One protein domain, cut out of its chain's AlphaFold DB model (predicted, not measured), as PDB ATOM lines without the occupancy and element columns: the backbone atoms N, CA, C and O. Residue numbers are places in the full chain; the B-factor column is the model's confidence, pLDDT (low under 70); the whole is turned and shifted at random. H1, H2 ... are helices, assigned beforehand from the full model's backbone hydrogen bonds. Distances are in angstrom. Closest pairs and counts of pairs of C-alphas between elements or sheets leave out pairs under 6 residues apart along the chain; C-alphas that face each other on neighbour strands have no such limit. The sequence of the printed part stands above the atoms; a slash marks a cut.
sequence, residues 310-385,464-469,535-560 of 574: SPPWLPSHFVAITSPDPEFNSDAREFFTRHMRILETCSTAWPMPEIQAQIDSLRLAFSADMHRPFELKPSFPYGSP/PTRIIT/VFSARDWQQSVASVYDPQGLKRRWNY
ATOM      1  N   SER A 310     211.249 361.417 260.666       46.75
ATOM      2  CA  SER A 310     212.271 361.071 259.669       46.75
ATOM      3  C   SER A 310     213.491 360.387 260.330       46.75
ATOM      4  O   SER A 310     213.707 360.534 261.537       46.75
ATOM      5  N   PRO A 311     214.258 359.552 259.600       42.12
ATOM      6  CA  PRO A 311     215.246 358.674 260.226       42.12
ATOM      7  C   PRO A 311     216.496 359.418 260.750       42.12
ATOM      8  O   PRO A 311     217.077 360.236 260.035       42.12
ATOM      9  N   PRO A 312     216.972 359.097 261.970       55.50
ATOM     10  CA  PRO A 312     218.289 359.499 262.466       55.50
ATOM     11  C   PRO A 312     219.411 358.709 261.775       55.50
ATOM     12  O   PRO A 312     219.199 357.608 261.264       55.50
ATOM     13  N   TRP A 313     220.648 359.205 261.864       47.03
ATOM     14  CA  TRP A 313     221.836 358.410 261.523       47.03
ATOM     15  C   TRP A 313     221.922 357.154 262.407       47.03
ATOM     16  O   TRP A 313     221.744 357.214 263.625       47.03
ATOM     17  N   LEU A 314     222.188 355.996 261.801       52.00
ATOM     18  CA  LEU A 314     222.219 354.719 262.515       52.00
ATOM     19  C   LEU A 314     223.611 354.472 263.133       52.00
ATOM     20  O   LEU A 314     224.596 354.454 262.396       52.00
ATOM     21  N   PRO A 315     223.719 354.186 264.449       51.97
ATOM     22  CA  PRO A 315     225.005 354.087 265.157       51.97
ATOM     23  C   PRO A 315     225.862 352.874 264.782       51.97
ATOM     24  O   PRO A 315     227.002 352.749 265.226       51.97
ATOM     25  N   SER A 316     225.333 351.959 263.968       64.50
ATOM     26  CA  SER A 316     226.076 350.814 263.464       64.50
ATOM     27  C   SER A 316     225.568 350.397 262.092       64.50
ATOM     28  O   SER A 316     224.369 350.186 261.891       64.50
ATOM     29  N   HIS A 317     226.500 350.157 261.167       74.31
ATOM     30  CA  HIS A 317     226.212 349.542 259.871       74.31
ATOM     31  C   HIS A 317     225.540 348.163 260.016       74.31
ATOM     32  O   HIS A 317     224.834 347.731 259.112       74.31
ATOM     33  N   PHE A 318     225.682 347.500 261.172       83.00
ATOM     34  CA  PHE A 318     224.941 346.281 261.500       83.00
ATOM     35  C   PHE A 318     223.417 346.495 261.501       83.00
ATOM     36  O   PHE A 318     222.673 345.681 260.957       83.00
ATOM     37  N   VAL A 319     222.962 347.622 262.058       81.94
ATOM     38  CA  VAL A 319     221.547 348.031 262.074       81.94
ATOM     39  C   VAL A 319     221.110 348.486 260.680       81.94
ATOM     40  O   VAL A 319     220.014 348.165 260.232       81.94
ATOM     41  N   ALA A 320     221.990 349.164 259.944       80.44
ATOM     42  CA  ALA A 320     221.701 349.610 258.584       80.44
ATOM     43  C   ALA A 320     221.436 348.440 257.604       80.44
ATOM     44  O   ALA A 320     220.573 348.555 256.731       80.44
ATOM     45  N   ILE A 321     222.054 347.259 257.798       85.12
ATOM     46  CA  ILE A 321     221.736 346.045 257.010       85.12
ATOM     47  C   ILE A 321     220.279 345.585 257.214       85.12
ATOM     48  O   ILE A 321     219.680 345.009 256.297       85.12
ATOM     49  N   THR A 322     219.686 345.830 258.384       84.50
ATOM     50  CA  THR A 322     218.305 345.415 258.660       84.50
ATOM     51  C   THR A 322     217.268 346.470 258.278       84.50
ATOM     52  O   THR A 322     216.089 346.129 258.199       84.50
ATOM     53  N   SER A 323     217.680 347.713 257.994       82.12
ATOM     54  CA  SER A 323     216.781 348.807 257.600       82.12
ATOM     55  C   SER A 323     216.022 348.500 256.300       82.12
ATOM     56  O   SER A 323     216.650 348.061 255.327       82.12
ATOM     57  N   PRO A 324     214.689 348.712 256.240       80.75
ATOM     58  CA  PRO A 324     213.901 348.570 255.014       80.75
ATOM     59  C   PRO A 324     214.188 349.672 253.986       80.75
ATOM     60  O   PRO A 324     213.848 349.498 252.818       80.75
ATOM     61  N   ASP A 325     214.816 350.769 254.407       74.81
ATOM     62  CA  ASP A 325     215.172 351.907 253.569       74.81
ATOM     63  C   ASP A 325     216.362 351.575 252.637       74.81
ATOM     64  O   ASP A 325     217.410 351.143 253.133       74.81
ATOM     65  N   PRO A 326     216.236 351.751 251.305       71.31
ATOM     66  CA  PRO A 326     217.330 351.532 250.362       71.31
ATOM     67  C   PRO A 326     218.577 352.390 250.612       71.31
ATOM     68  O   PRO A 326     219.674 351.861 250.437       71.31
ATOM     69  N   GLU A 327     218.438 353.654 251.036       69.69
ATOM     70  CA  GLU A 327     219.570 354.585 251.207       69.69
ATOM     71  C   GLU A 327     220.485 354.151 252.353       69.69
ATOM     72  O   GLU A 327     221.708 354.169 252.236       69.69
ATOM     73  N   PHE A 328     219.898 353.677 253.453       68.00
ATOM     74  CA  PHE A 328     220.677 353.105 254.550       68.00
ATOM     75  C   PHE A 328     221.195 351.702 254.232       68.00
ATOM     76  O   PHE A 328     222.144 351.254 254.870       68.00
ATOM     77  N   ASN A 329     220.572 350.970 253.306       78.75
ATOM     78  CA  ASN A 329     220.852 349.547 253.149       78.75
ATOM     79  C   ASN A 329     221.878 349.183 252.078       78.75
ATOM     80  O   ASN A 329     222.555 348.167 252.263       78.75
ATOM     81  N   SER A 330     221.958 349.955 250.987       75.44
ATOM     82  CA  SER A 330     222.742 349.644 249.779       75.44
ATOM     83  C   SER A 330     224.132 349.100 250.107       75.44
ATOM     84  O   SER A 330     224.473 347.970 249.749       75.44
ATOM     85  N   ASP A 331     224.881 349.869 250.892       80.44
ATOM     86  CA  ASP A 331     226.306 349.658 251.147       80.44
ATOM     87  C   ASP A 331     226.579 349.151 252.572       80.44
ATOM     88  O   ASP A 331     227.699 348.766 252.919       80.44
ATOM     89  N   ALA A 332     225.543 349.069 253.417       82.06
ATOM     90  CA  ALA A 332     225.661 348.661 254.817       82.06
ATOM     91  C   ALA A 332     226.287 347.271 254.995       82.06
ATOM     92  O   ALA A 332     227.014 347.036 255.963       82.06
ATOM     93  N   ARG A 333     226.056 346.351 254.047       86.25
ATOM     94  CA  ARG A 333     226.686 345.018 254.040       86.25
ATOM     95  C   ARG A 333     228.204 345.102 253.897       86.25
ATOM     96  O   ARG A 333     228.924 344.361 254.574       86.25
ATOM     97  N   GLU A 334     228.691 345.997 253.040       78.62
ATOM     98  CA  GLU A 334     230.122 346.221 252.868       78.62
ATOM     99  C   GLU A 334     230.695 346.968 254.074       78.62
ATOM    100  O   GLU A 334     231.674 346.506 254.666       78.62
ATOM    101  N   PHE A 335     230.072 348.069 254.500       78.06
ATOM    102  CA  PHE A 335     230.563 348.853 255.632       78.06
ATOM    103  C   PHE A 335     230.589 348.058 256.944       78.06
ATOM    104  O   PHE A 335     231.564 348.157 257.689       78.06
ATOM    105  N   PHE A 336     229.599 347.200 257.211       87.19
ATOM    106  CA  PHE A 336     229.644 346.280 258.351       87.19
ATOM    107  C   PHE A 336     230.756 345.232 258.209       87.19
ATOM    108  O   PHE A 336     231.450 344.936 259.180       87.19
ATOM    109  N   THR A 337     230.986 344.711 257.000       85.56
ATOM    110  CA  THR A 337     232.095 343.781 256.741       85.56
ATOM    111  C   THR A 337     233.452 344.444 257.001       85.56
ATOM    112  O   THR A 337     234.313 343.858 257.659       85.56
ATOM    113  N   ARG A 338     233.633 345.697 256.558       78.94
ATOM    114  CA  ARG A 338     234.810 346.523 256.870       78.94
ATOM    115  C   ARG A 338     234.932 346.762 258.386       78.94
ATOM    116  O   ARG A 338     236.007 346.554 258.938       78.94
ATOM    117  N   HIS A 339     233.838 347.111 259.067       81.00
ATOM    118  CA  HIS A 339     233.799 347.340 260.517       81.00
ATOM    119  C   HIS A 339     234.221 346.094 261.317       81.00
ATOM    120  O   HIS A 339     235.093 346.185 262.177       81.00
ATOM    121  N   MET A 340     233.684 344.911 260.997       87.62
ATOM    122  CA  MET A 340     234.069 343.656 261.657       87.62
ATOM    123  C   MET A 340     235.553 343.315 261.452       87.62
ATOM    124  O   MET A 340     236.218 342.924 262.406       87.62
ATOM    125  N   ARG A 341     236.117 343.540 260.254       83.69
ATOM    126  CA  ARG A 341     237.562 343.353 259.999       83.69
ATOM    127  C   ARG A 341     238.440 344.322 260.798       83.69
ATOM    128  O   ARG A 341     239.540 343.953 261.213       83.69
ATOM    129  N   ILE A 342     237.967 345.548 261.036       77.44
ATOM    130  CA  ILE A 342     238.637 346.500 261.935       77.44
ATOM    131  C   ILE A 342     238.602 345.961 263.369       77.44
ATOM    132  O   ILE A 342     239.654 345.906 264.001       77.44
ATOM    133  N   LEU A 343     237.447 345.491 263.861       77.25
ATOM    134  CA  LEU A 343     237.330 344.900 265.202       77.25
ATOM    135  C   LEU A 343     238.251 343.682 265.391       77.25
ATOM    136  O   LEU A 343     238.947 343.616 266.400       77.25
ATOM    137  N   GLU A 344     238.332 342.780 264.409       77.94
ATOM    138  CA  GLU A 344     239.272 341.643 264.398       77.94
ATOM    139  C   GLU A 344     240.736 342.098 264.454       77.94
ATOM    140  O   GLU A 344     241.552 341.561 265.203       77.94
ATOM    141  N   THR A 345     241.089 343.127 263.682       74.00
ATOM    142  CA  THR A 345     242.450 343.676 263.688       74.00
ATOM    143  C   THR A 345     242.768 344.296 265.053       74.00
ATOM    144  O   THR A 345     243.822 344.022 265.632       74.00
ATOM    145  N   CYS A 346     241.838 345.072 265.613       63.00
ATOM    146  CA  CYS A 346     241.969 345.681 266.931       63.00
ATOM    147  C   CYS A 346     242.062 344.641 268.054       63.00
ATOM    148  O   CYS A 346     242.906 344.803 268.934       63.00
ATOM    149  N   SER A 347     241.277 343.560 268.023       68.38
ATOM    150  CA  SER A 347     241.283 342.545 269.085       68.38
ATOM    151  C   SER A 347     242.589 341.741 269.128       68.38
ATOM    152  O   SER A 347     243.086 341.438 270.212       68.38
ATOM    153  N   THR A 348     243.232 341.496 267.976       65.12
ATOM    154  CA  THR A 348     244.584 340.897 267.950       65.12
ATOM    155  C   THR A 348     245.669 341.812 268.530       65.12
ATOM    156  O   THR A 348     246.676 341.320 269.044       65.12
ATOM    157  N   ALA A 349     245.477 343.135 268.481       55.22
ATOM    158  CA  ALA A 349     246.390 344.120 269.063       55.22
ATOM    159  C   ALA A 349     246.077 344.437 270.542       55.22
ATOM    160  O   ALA A 349     246.987 344.778 271.301       55.22
ATOM    161  N   TRP A 350     244.817 344.296 270.959       53.66
ATOM    162  CA  TRP A 350     244.313 344.589 272.302       53.66
ATOM    163  C   TRP A 350     243.462 343.406 272.801       53.66
ATOM    164  O   TRP A 350     242.233 343.455 272.708       53.66
ATOM    165  N   PRO A 351     244.091 342.327 273.310       56.97
ATOM    166  CA  PRO A 351     243.391 341.100 273.683       56.97
ATOM    167  C   PRO A 351     242.580 341.284 274.975       56.97
ATOM    168  O   PRO A 351     243.040 340.963 276.068       56.97
ATOM    169  N   MET A 352     241.362 341.799 274.819       64.69
ATOM    170  CA  MET A 352     240.304 341.857 275.830       64.69
ATOM    171  C   MET A 352     239.416 340.611 275.657       64.69
ATOM    172  O   MET A 352     238.657 340.570 274.684       64.69
ATOM    173  N   PRO A 353     239.510 339.577 276.519       65.25
ATOM    174  CA  PRO A 353     238.845 338.288 276.295       65.25
ATOM    175  C   PRO A 353     237.325 338.389 276.136       65.25
ATOM    176  O   PRO A 353     236.736 337.658 275.344       65.25
ATOM    177  N   GLU A 354     236.694 339.322 276.846       71.69
ATOM    178  CA  GLU A 354     235.254 339.566 276.807       71.69
ATOM    179  C   GLU A 354     234.833 340.145 275.449       71.69
ATOM    180  O   GLU A 354     233.884 339.663 274.836       71.69
ATOM    181  N   ILE A 355     235.583 341.125 274.931       71.81
ATOM    182  CA  ILE A 355     235.334 341.728 273.612       71.81
ATOM    183  C   ILE A 355     235.626 340.711 272.502       71.81
ATOM    184  O   ILE A 355     234.861 340.610 271.545       71.81
ATOM    185  N   GLN A 356     236.687 339.910 272.646       77.00
ATOM    186  CA  GLN A 356     236.993 338.820 271.721       77.00
ATOM    187  C   GLN A 356     235.842 337.801 271.668       77.00
ATOM    188  O   GLN A 356     235.406 337.451 270.576       77.00
ATOM    189  N   ALA A 357     235.272 337.410 272.813       81.19
ATOM    190  CA  ALA A 357     234.115 336.515 272.860       81.19
ATOM    191  C   ALA A 357     232.867 337.105 272.170       81.19
ATOM    192  O   ALA A 357     232.141 336.371 271.500       81.19
ATOM    193  N   GLN A 358     232.629 338.420 272.268       83.25
ATOM    194  CA  GLN A 358     231.540 339.092 271.540       83.25
ATOM    195  C   GLN A 358     231.784 339.105 270.023       83.25
ATOM    196  O   GLN A 358     230.869 338.815 269.248       83.25
ATOM    197  N   ILE A 359     233.019 339.386 269.588       85.81
ATOM    198  CA  ILE A 359     233.421 339.338 268.173       85.81
ATOM    199  C   ILE A 359     233.274 337.912 267.628       85.81
ATOM    200  O   ILE A 359     232.655 337.723 266.583       85.81
ATOM    201  N   ASP A 360     233.765 336.899 268.344       86.56
ATOM    202  CA  ASP A 360     233.674 335.492 267.939       86.56
ATOM    203  C   ASP A 360     232.222 334.996 267.898       86.56
ATOM    204  O   ASP A 360     231.840 334.246 266.996       86.56
ATOM    205  N   SER A 361     231.379 335.478 268.814       88.25
ATOM    206  CA  SER A 361     229.937 335.230 268.814       88.25
ATOM    207  C   SER A 361     229.239 335.835 267.586       88.25
ATOM    208  O   SER A 361     228.456 335.152 266.920       88.25
ATOM    209  N   LEU A 362     229.581 337.072 267.204       87.88
ATOM    210  CA  LEU A 362     229.117 337.697 265.956       87.88
ATOM    211  C   LEU A 362     229.662 336.989 264.704       87.88
ATOM    212  O   LEU A 362     228.930 336.837 263.722       87.88
ATOM    213  N   ARG A 363     230.911 336.503 264.728       90.25
ATOM    214  CA  ARG A 363     231.490 335.682 263.649       90.25
ATOM    215  C   ARG A 363     230.719 334.375 263.480       90.25
ATOM    216  O   ARG A 363     230.317 334.060 262.364       90.25
ATOM    217  N   LEU A 364     230.451 333.655 264.569       89.19
ATOM    218  CA  LEU A 364     229.650 332.426 264.564       89.19
ATOM    219  C   LEU A 364     228.206 332.692 264.099       89.19
ATOM    220  O   LEU A 364     227.624 331.890 263.363       89.19
ATOM    221  N   ALA A 365     227.639 333.844 264.472       87.31
ATOM    222  CA  ALA A 365     226.314 334.258 264.033       87.31
ATOM    223  C   ALA A 365     226.255 334.543 262.524       87.31
ATOM    224  O   ALA A 365     225.365 334.010 261.852       87.31
ATOM    225  N   PHE A 366     227.189 335.345 261.989       91.44
ATOM    226  CA  PHE A 366     227.023 336.029 260.697       91.44
ATOM    227  C   PHE A 366     228.151 335.885 259.660       91.44
ATOM    228  O   PHE A 366     227.914 336.234 258.500       91.44
ATOM    229  N   SER A 367     229.321 335.337 260.003       90.50
ATOM    230  CA  SER A 367     230.406 335.132 259.027       90.50
ATOM    231  C   SER A 367     230.049 334.056 257.992       90.50
ATOM    232  O   SER A 367     229.340 333.093 258.298       90.50
ATOM    233  N   ALA A 368     230.552 334.214 256.767       87.69
ATOM    234  CA  ALA A 368     230.501 333.210 255.705       87.69
ATOM    235  C   ALA A 368     231.452 332.027 255.975       87.69
ATOM    236  O   ALA A 368     231.119 330.884 255.675       87.69
ATOM    237  N   ASP A 369     232.617 332.309 256.563       85.31
ATOM    238  CA  ASP A 369     233.654 331.338 256.923       85.31
ATOM    239  C   ASP A 369     234.274 331.759 258.271       85.31
ATOM    240  O   ASP A 369     234.595 332.932 258.485       85.31
ATOM    241  N   MET A 370     234.419 330.821 259.211       87.00
ATOM    242  CA  MET A 370     235.044 331.084 260.515       87.00
ATOM    243  C   MET A 370     236.577 331.008 260.482       87.00
ATOM    244  O   MET A 370     237.224 331.487 261.413       87.00
ATOM    245  N   HIS A 371     237.167 330.479 259.409       86.50
ATOM    246  CA  HIS A 371     238.614 330.351 259.219       86.50
ATOM    247  C   HIS A 371     239.224 331.480 258.366       86.50
ATOM    248  O   HIS A 371     240.437 331.507 258.157       86.50
ATOM    249  N   ARG A 372     238.404 332.429 257.891       86.25
ATOM    250  CA  ARG A 372     238.817 333.614 257.116       86.25
ATOM    251  C   ARG A 372     238.452 334.922 257.841       86.25
ATOM    252  O   ARG A 372     237.569 334.893 258.706       86.25
ATOM    253  N   PRO A 373     239.089 336.065 257.502       86.25
ATOM    254  CA  PRO A 373     238.654 337.390 257.965       86.25
ATOM    255  C   PRO A 373     237.167 337.611 257.685       86.25
ATOM    256  O   PRO A 373     236.664 337.056 256.707       86.25
ATOM    257  N   PHE A 374     236.465 338.393 258.513       89.69
ATOM    258  CA  PHE A 374     235.004 338.497 258.419       89.69
ATOM    259  C   PHE A 374     234.511 338.793 256.997       89.69
ATOM    260  O   PHE A 374     235.016 339.681 256.303       89.69
ATOM    261  N   GLU A 375     233.476 338.075 256.584       90.38
ATOM    262  CA  GLU A 375     232.697 338.354 255.387       90.38
ATOM    263  C   GLU A 375     231.238 338.038 255.707       90.38
ATOM    264  O   GLU A 375     230.933 336.944 256.184       90.38
ATOM    265  N   LEU A 376     230.336 338.999 255.500       87.00
ATOM    266  CA  LEU A 376     228.930 338.824 255.848       87.00
ATOM    267  C   LEU A 376     228.275 337.776 254.941       87.00
ATOM    268  O   LEU A 376     228.163 337.982 253.730       87.00
ATOM    269  N   LYS A 377     227.779 336.678 255.526       86.50
ATOM    270  CA  LYS A 377     227.259 335.550 254.744       86.50
ATOM    271  C   LYS A 377     226.106 335.945 253.796       86.50
ATOM    272  O   LYS A 377     225.289 336.812 254.141       86.50
ATOM    273  N   PRO A 378     225.961 335.273 252.636       83.50
ATOM    274  CA  PRO A 378     224.837 335.506 251.726       83.50
ATOM    275  C   PRO A 378     223.463 335.216 252.346       83.50
ATOM    276  O   PRO A 378     222.501 335.896 252.018       83.50
ATOM    277  N   SER A 379     223.365 334.251 253.269       80.00
ATOM    278  CA  SER A 379     222.103 333.848 253.908       80.00
ATOM    279  C   SER A 379     221.620 334.754 255.052       80.00
ATOM    280  O   SER A 379     220.595 334.452 255.658       80.00
ATOM    281  N   PHE A 380     222.308 335.864 255.348       80.81
ATOM    282  CA  PHE A 380     221.820 336.883 256.288       80.81
ATOM    283  C   PHE A 380     220.411 337.369 255.872       80.81
ATOM    284  O   PHE A 380     220.223 337.650 254.687       80.81
ATOM    285  N   PRO A 381     219.431 337.515 256.789       72.50
ATOM    286  CA  PRO A 381     219.544 337.562 258.258       72.50
ATOM    287  C   PRO A 381     219.696 336.210 258.959       72.50
ATOM    288  O   PRO A 381     219.966 336.169 260.159       72.50
ATOM    289  N   TYR A 382     219.509 335.104 258.245       71.50
ATOM    290  CA  TYR A 382     219.452 333.786 258.857       71.50
ATOM    291  C   TYR A 382     220.826 333.314 259.341       71.50
ATOM    292  O   TYR A 382     221.867 333.498 258.701       71.50
ATOM    293  N   GLY A 383     220.807 332.699 260.522       60.22
ATOM    294  CA  GLY A 383     221.985 332.175 261.193       60.22
ATOM    295  C   GLY A 383     222.666 331.024 260.456       60.22
ATOM    296  O   GLY A 383     222.189 330.507 259.447       60.22
ATOM    297  N   SER A 384     223.810 330.598 260.987       57.12
ATOM    298  CA  SER A 384     224.323 329.254 260.693       57.12
ATOM    299  C   SER A 384     223.379 328.235 261.351       57.12
ATOM    300  O   SER A 384     222.900 328.532 262.449       57.12
ATOM    301  N   PRO A 385     223.103 327.059 260.754       52.09
ATOM    302  CA  PRO A 385     222.330 326.018 261.425       52.09
ATOM    303  C   PRO A 385     223.025 325.624 262.734       52.09
ATOM    304  O   PRO A 385     224.119 325.062 262.712       52.09
ATOM    305  N   PRO A 464     214.498 348.542 265.461       78.06
ATOM    306  CA  PRO A 464     215.885 348.138 265.665       78.06
ATOM    307  C   PRO A 464     216.347 348.251 267.125       78.06
ATOM    308  O   PRO A 464     217.492 347.889 267.405       78.06
ATOM    309  N   THR A 465     215.515 348.738 268.056       71.94
ATOM    310  CA  THR A 465     215.925 349.066 269.436       71.94
ATOM    311  C   THR A 465     216.599 347.886 270.127       71.94
ATOM    312  O   THR A 465     217.638 348.061 270.756       71.94
ATOM    313  N   ARG A 466     216.098 346.656 269.931       74.88
ATOM    314  CA  ARG A 466     216.726 345.440 270.476       74.88
ATOM    315  C   ARG A 466     218.160 345.233 269.966       74.88
ATOM    316  O   ARG A 466     219.031 344.883 270.756       74.88
ATOM    317  N   ILE A 467     218.408 345.479 268.675       79.62
ATOM    318  CA  ILE A 467     219.739 345.348 268.058       79.62
ATOM    319  C   ILE A 467     220.675 346.424 268.606       79.62
ATOM    320  O   ILE A 467     221.807 346.106 268.961       79.62
ATOM    321  N   ILE A 468     220.196 347.667 268.708       74.69
ATOM    322  CA  ILE A 468     220.961 348.805 269.234       74.69
ATOM    323  C   ILE A 468     221.334 348.552 270.700       74.69
ATOM    324  O   ILE A 468     222.516 348.505 271.022       74.69
ATOM    325  N   THR A 469     220.362 348.262 271.572       70.69
ATOM    326  CA  THR A 469     220.621 347.972 272.992       70.69
ATOM    327  C   THR A 469     221.562 346.780 273.173       70.69
ATOM    328  O   THR A 469     222.451 346.832 274.018       70.69
ATOM    329  N   VAL A 535     227.887 338.434 278.094       73.31
ATOM    330  CA  VAL A 535     228.310 337.897 276.789       73.31
ATOM    331  C   VAL A 535     227.074 337.400 276.048       73.31
ATOM    332  O   VAL A 535     226.334 336.574 276.580       73.31
ATOM    333  N   PHE A 536     226.842 337.890 274.829       82.94
ATOM    334  CA  PHE A 536     225.716 337.447 274.005       82.94
ATOM    335  C   PHE A 536     226.132 336.255 273.151       82.94
ATOM    336  O   PHE A 536     227.206 336.264 272.550       82.94
ATOM    337  N   SER A 537     225.287 335.230 273.061       87.56
ATOM    338  CA  SER A 537     225.529 334.080 272.191       87.56
ATOM    339  C   SER A 537     225.206 334.398 270.728       87.56
ATOM    340  O   SER A 537     224.429 335.306 270.420       87.56
ATOM    341  N   ALA A 538     225.732 333.588 269.805       85.31
ATOM    342  CA  ALA A 538     225.428 333.722 268.382       85.31
ATOM    343  C   ALA A 538     223.916 333.624 268.101       85.31
ATOM    344  O   ALA A 538     223.410 334.244 267.166       85.31
ATOM    345  N   ARG A 539     223.180 332.886 268.945       85.00
ATOM    346  CA  ARG A 539     221.723 332.762 268.875       85.00
ATOM    347  C   ARG A 539     221.012 334.035 269.330       85.00
ATOM    348  O   ARG A 539     220.009 334.392 268.720       85.00
ATOM    349  N   ASP A 540     221.515 334.730 270.348       86.00
ATOM    350  CA  ASP A 540     220.930 335.996 270.810       86.00
ATOM    351  C   ASP A 540     221.058 337.066 269.724       86.00
ATOM    352  O   ASP A 540     220.091 337.753 269.400       86.00
ATOM    353  N   TRP A 541     222.227 337.138 269.080       87.62
ATOM    354  CA  TRP A 541     222.458 337.976 267.902       87.62
ATOM    355  C   TRP A 541     221.503 337.651 266.747       87.62
ATOM    356  O   TRP A 541     220.867 338.551 266.198       87.62
ATOM    357  N   GLN A 542     221.348 336.368 266.405       86.81
ATOM    358  CA  GLN A 542     220.410 335.920 265.368       86.81
ATOM    359  C   GLN A 542     218.953 336.256 265.714       86.81
ATOM    360  O   GLN A 542     218.217 336.700 264.839       86.81
ATOM    361  N   GLN A 543     218.527 336.095 266.971       84.31
ATOM    362  CA  GLN A 543     217.179 336.468 267.414       84.31
ATOM    363  C   GLN A 543     216.939 337.979 267.363       84.31
ATOM    364  O   GLN A 543     215.841 338.407 267.015       84.31
ATOM    365  N   SER A 544     217.946 338.779 267.720       85.12
ATOM    366  CA  SER A 544     217.850 340.235 267.667       85.12
ATOM    367  C   SER A 544     217.756 340.745 266.233       85.12
ATOM    368  O   SER A 544     216.990 341.661 265.962       85.12
ATOM    369  N   VAL A 545     218.489 340.141 265.294       86.94
ATOM    370  CA  VAL A 545     218.321 340.440 263.865       86.94
ATOM    371  C   VAL A 545     216.974 339.922 263.360       86.94
ATOM    372  O   VAL A 545     216.277 340.646 262.660       86.94
ATOM    373  N   ALA A 546     216.547 338.716 263.737       84.88
ATOM    374  CA  ALA A 546     215.274 338.155 263.285       84.88
ATOM    375  C   ALA A 546     214.044 338.971 263.734       84.88
ATOM    376  O   ALA A 546     213.029 338.940 263.043       84.88
ATOM    377  N   SER A 547     214.110 339.733 264.836       81.62
ATOM    378  CA  SER A 547     212.961 340.524 265.309       81.62
ATOM    379  C   SER A 547     212.555 341.675 264.384       81.62
ATOM    380  O   SER A 547     211.423 342.138 264.482       81.62
ATOM    381  N   VAL A 548     213.429 342.112 263.471       82.75
ATOM    382  CA  VAL A 548     213.136 343.159 262.468       82.75
ATOM    383  C   VAL A 548     212.813 342.612 261.071       82.75
ATOM    384  O   VAL A 548     212.594 343.383 260.136       82.75
ATOM    385  N   TYR A 549     212.717 341.288 260.930       82.56
ATOM    386  CA  TYR A 549     212.216 340.615 259.729       82.56
ATOM    387  C   TYR A 549     210.846 339.989 260.003       82.56
ATOM    388  O   TYR A 549     210.491 339.669 261.143       82.56
ATOM    389  N   ASP A 550     210.030 339.881 258.964       78.50
ATOM    390  CA  ASP A 550     208.739 339.207 259.023       78.50
ATOM    391  C   ASP A 550     208.906 337.672 258.900       78.50
ATOM    392  O   ASP A 550     209.995 337.178 258.580       78.50
ATOM    393  N   PRO A 551     207.848 336.875 259.145       72.31
ATOM    394  CA  PRO A 551     207.910 335.418 259.003       72.31
ATOM    395  C   PRO A 551     208.197 334.916 257.575       72.31
ATOM    396  O   PRO A 551     208.430 333.723 257.394       72.31
ATOM    397  N   GLN A 552     208.161 335.794 256.566       69.31
ATOM    398  CA  GLN A 552     208.430 335.490 255.156       69.31
ATOM    399  C   GLN A 552     209.883 335.826 254.762       69.31
ATOM    400  O   GLN A 552     210.299 335.526 253.644       69.31
ATOM    401  N   GLY A 553     210.668 336.408 255.678       68.50
ATOM    402  CA  GLY A 553     212.061 336.798 255.455       68.50
ATOM    403  C   GLY A 553     212.247 338.167 254.811       68.50
ATOM    404  O   GLY A 553     213.374 338.539 254.483       68.50
ATOM    405  N   LEU A 554     211.170 338.935 254.649       76.88
ATOM    406  CA  LEU A 554     211.248 340.326 254.230       76.88
ATOM    407  C   LEU A 554     211.531 341.202 255.453       76.88
ATOM    408  O   LEU A 554     211.189 340.868 256.588       76.88
ATOM    409  N   LYS A 555     212.176 342.348 255.239       83.69
ATOM    410  CA  LYS A 555     212.341 343.341 256.304       83.69
ATOM    411  C   LYS A 555     210.967 343.888 256.679       83.69
ATOM    412  O   LYS A 555     210.168 344.188 255.786       83.69
ATOM    413  N   ARG A 556     210.698 344.045 257.977       79.62
ATOM    414  CA  ARG A 556     209.456 344.682 258.440       79.62
ATOM    415  C   ARG A 556     209.376 346.108 257.905       79.62
ATOM    416  O   ARG A 556     210.396 346.746 257.642       79.62
ATOM    417  N   ARG A 557     208.155 346.599 257.707       70.88
ATOM    418  CA  ARG A 557     207.931 347.932 257.143       70.88
ATOM    419  C   ARG A 557     208.044 349.000 258.224       70.88
ATOM    420  O   ARG A 557     207.707 348.776 259.385       70.88
ATOM    421  N   TRP A 558     208.475 350.182 257.808       61.34
ATOM    422  CA  TRP A 558     208.227 351.411 258.549       61.34
ATOM    423  C   TRP A 558     206.799 351.862 258.227       61.34
ATOM    424  O   TRP A 558     206.500 352.122 257.060       61.34
ATOM    425  N   ASN A 559     205.911 351.922 259.221       52.81
ATOM    426  CA  ASN A 559     204.575 352.487 259.033       52.81
ATOM    427  C   ASN A 559     204.500 353.840 259.737       52.81
ATOM    428  O   ASN A 559     204.841 353.959 260.912       52.81
ATOM    429  N   TYR A 560     203.975 354.837 259.030       39.62
ATOM    430  CA  TYR A 560     203.435 356.029 259.670       39.62
ATOM    431  C   TYR A 560     202.254 355.635 260.572       39.62
ATOM    432  O   TYR A 560     201.378 354.890 260.114       39.62
TER     433      TYR A 560
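AT A GLANCE: This is residues 310 to 385, 464 to 469 and 535 to 560 of the 574 residues of the protein "Fungal_trans domain-containing protein" of Penicillium digitatum (strain Pd1 / CECT 20795) (UniProt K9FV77). A helical hairpin of H3 and H4 forms one end of a nearly closed ring, with H1, H6 and H5 completing it, H2 at a corner and tail 547 to 560 beyond. The 108 printed residues, all helix in class, hold six named helices; the whole is compact, radius of gyration of the C-alphas 14.0 A, spanning 45 by 30 by 24 A.

HOW THE PARTS SIT: Start at H1, residues 317 to 322, which touches H2, residues 326 to 329, only at the corner. Look at C-alphas 317 and 336, 5.0 A apart, the closest of H1 and H3, residues 332 to 349. H4, residues 353 to 366, forms a hairpin with H3 at a shallow tilt of 31 degrees. H6, residues 538 to 546, touches H4; C-alphas 365 and 538 come closest, 4.5 A. H5, residues 465 to 469, touches H6. Every O i to N i+4 pair is within hydrogen-bond range in H3, H4, H5 and H6, 1 of 2 in H1; H2 is too short.

IN THESE COORDINATES: Find C-alpha 332 at (225.661, 348.661, 254.817); H3 runs 25.6 A to C-alpha 349 at (246.390, 344.120, 269.063).

THE WHOLE: Cuts separate C-alphas 385 and 464 by 23.4 A, 469 and 535 by 13.2 A. Confidence is under 70 in 25 residues, among them 310 to 316.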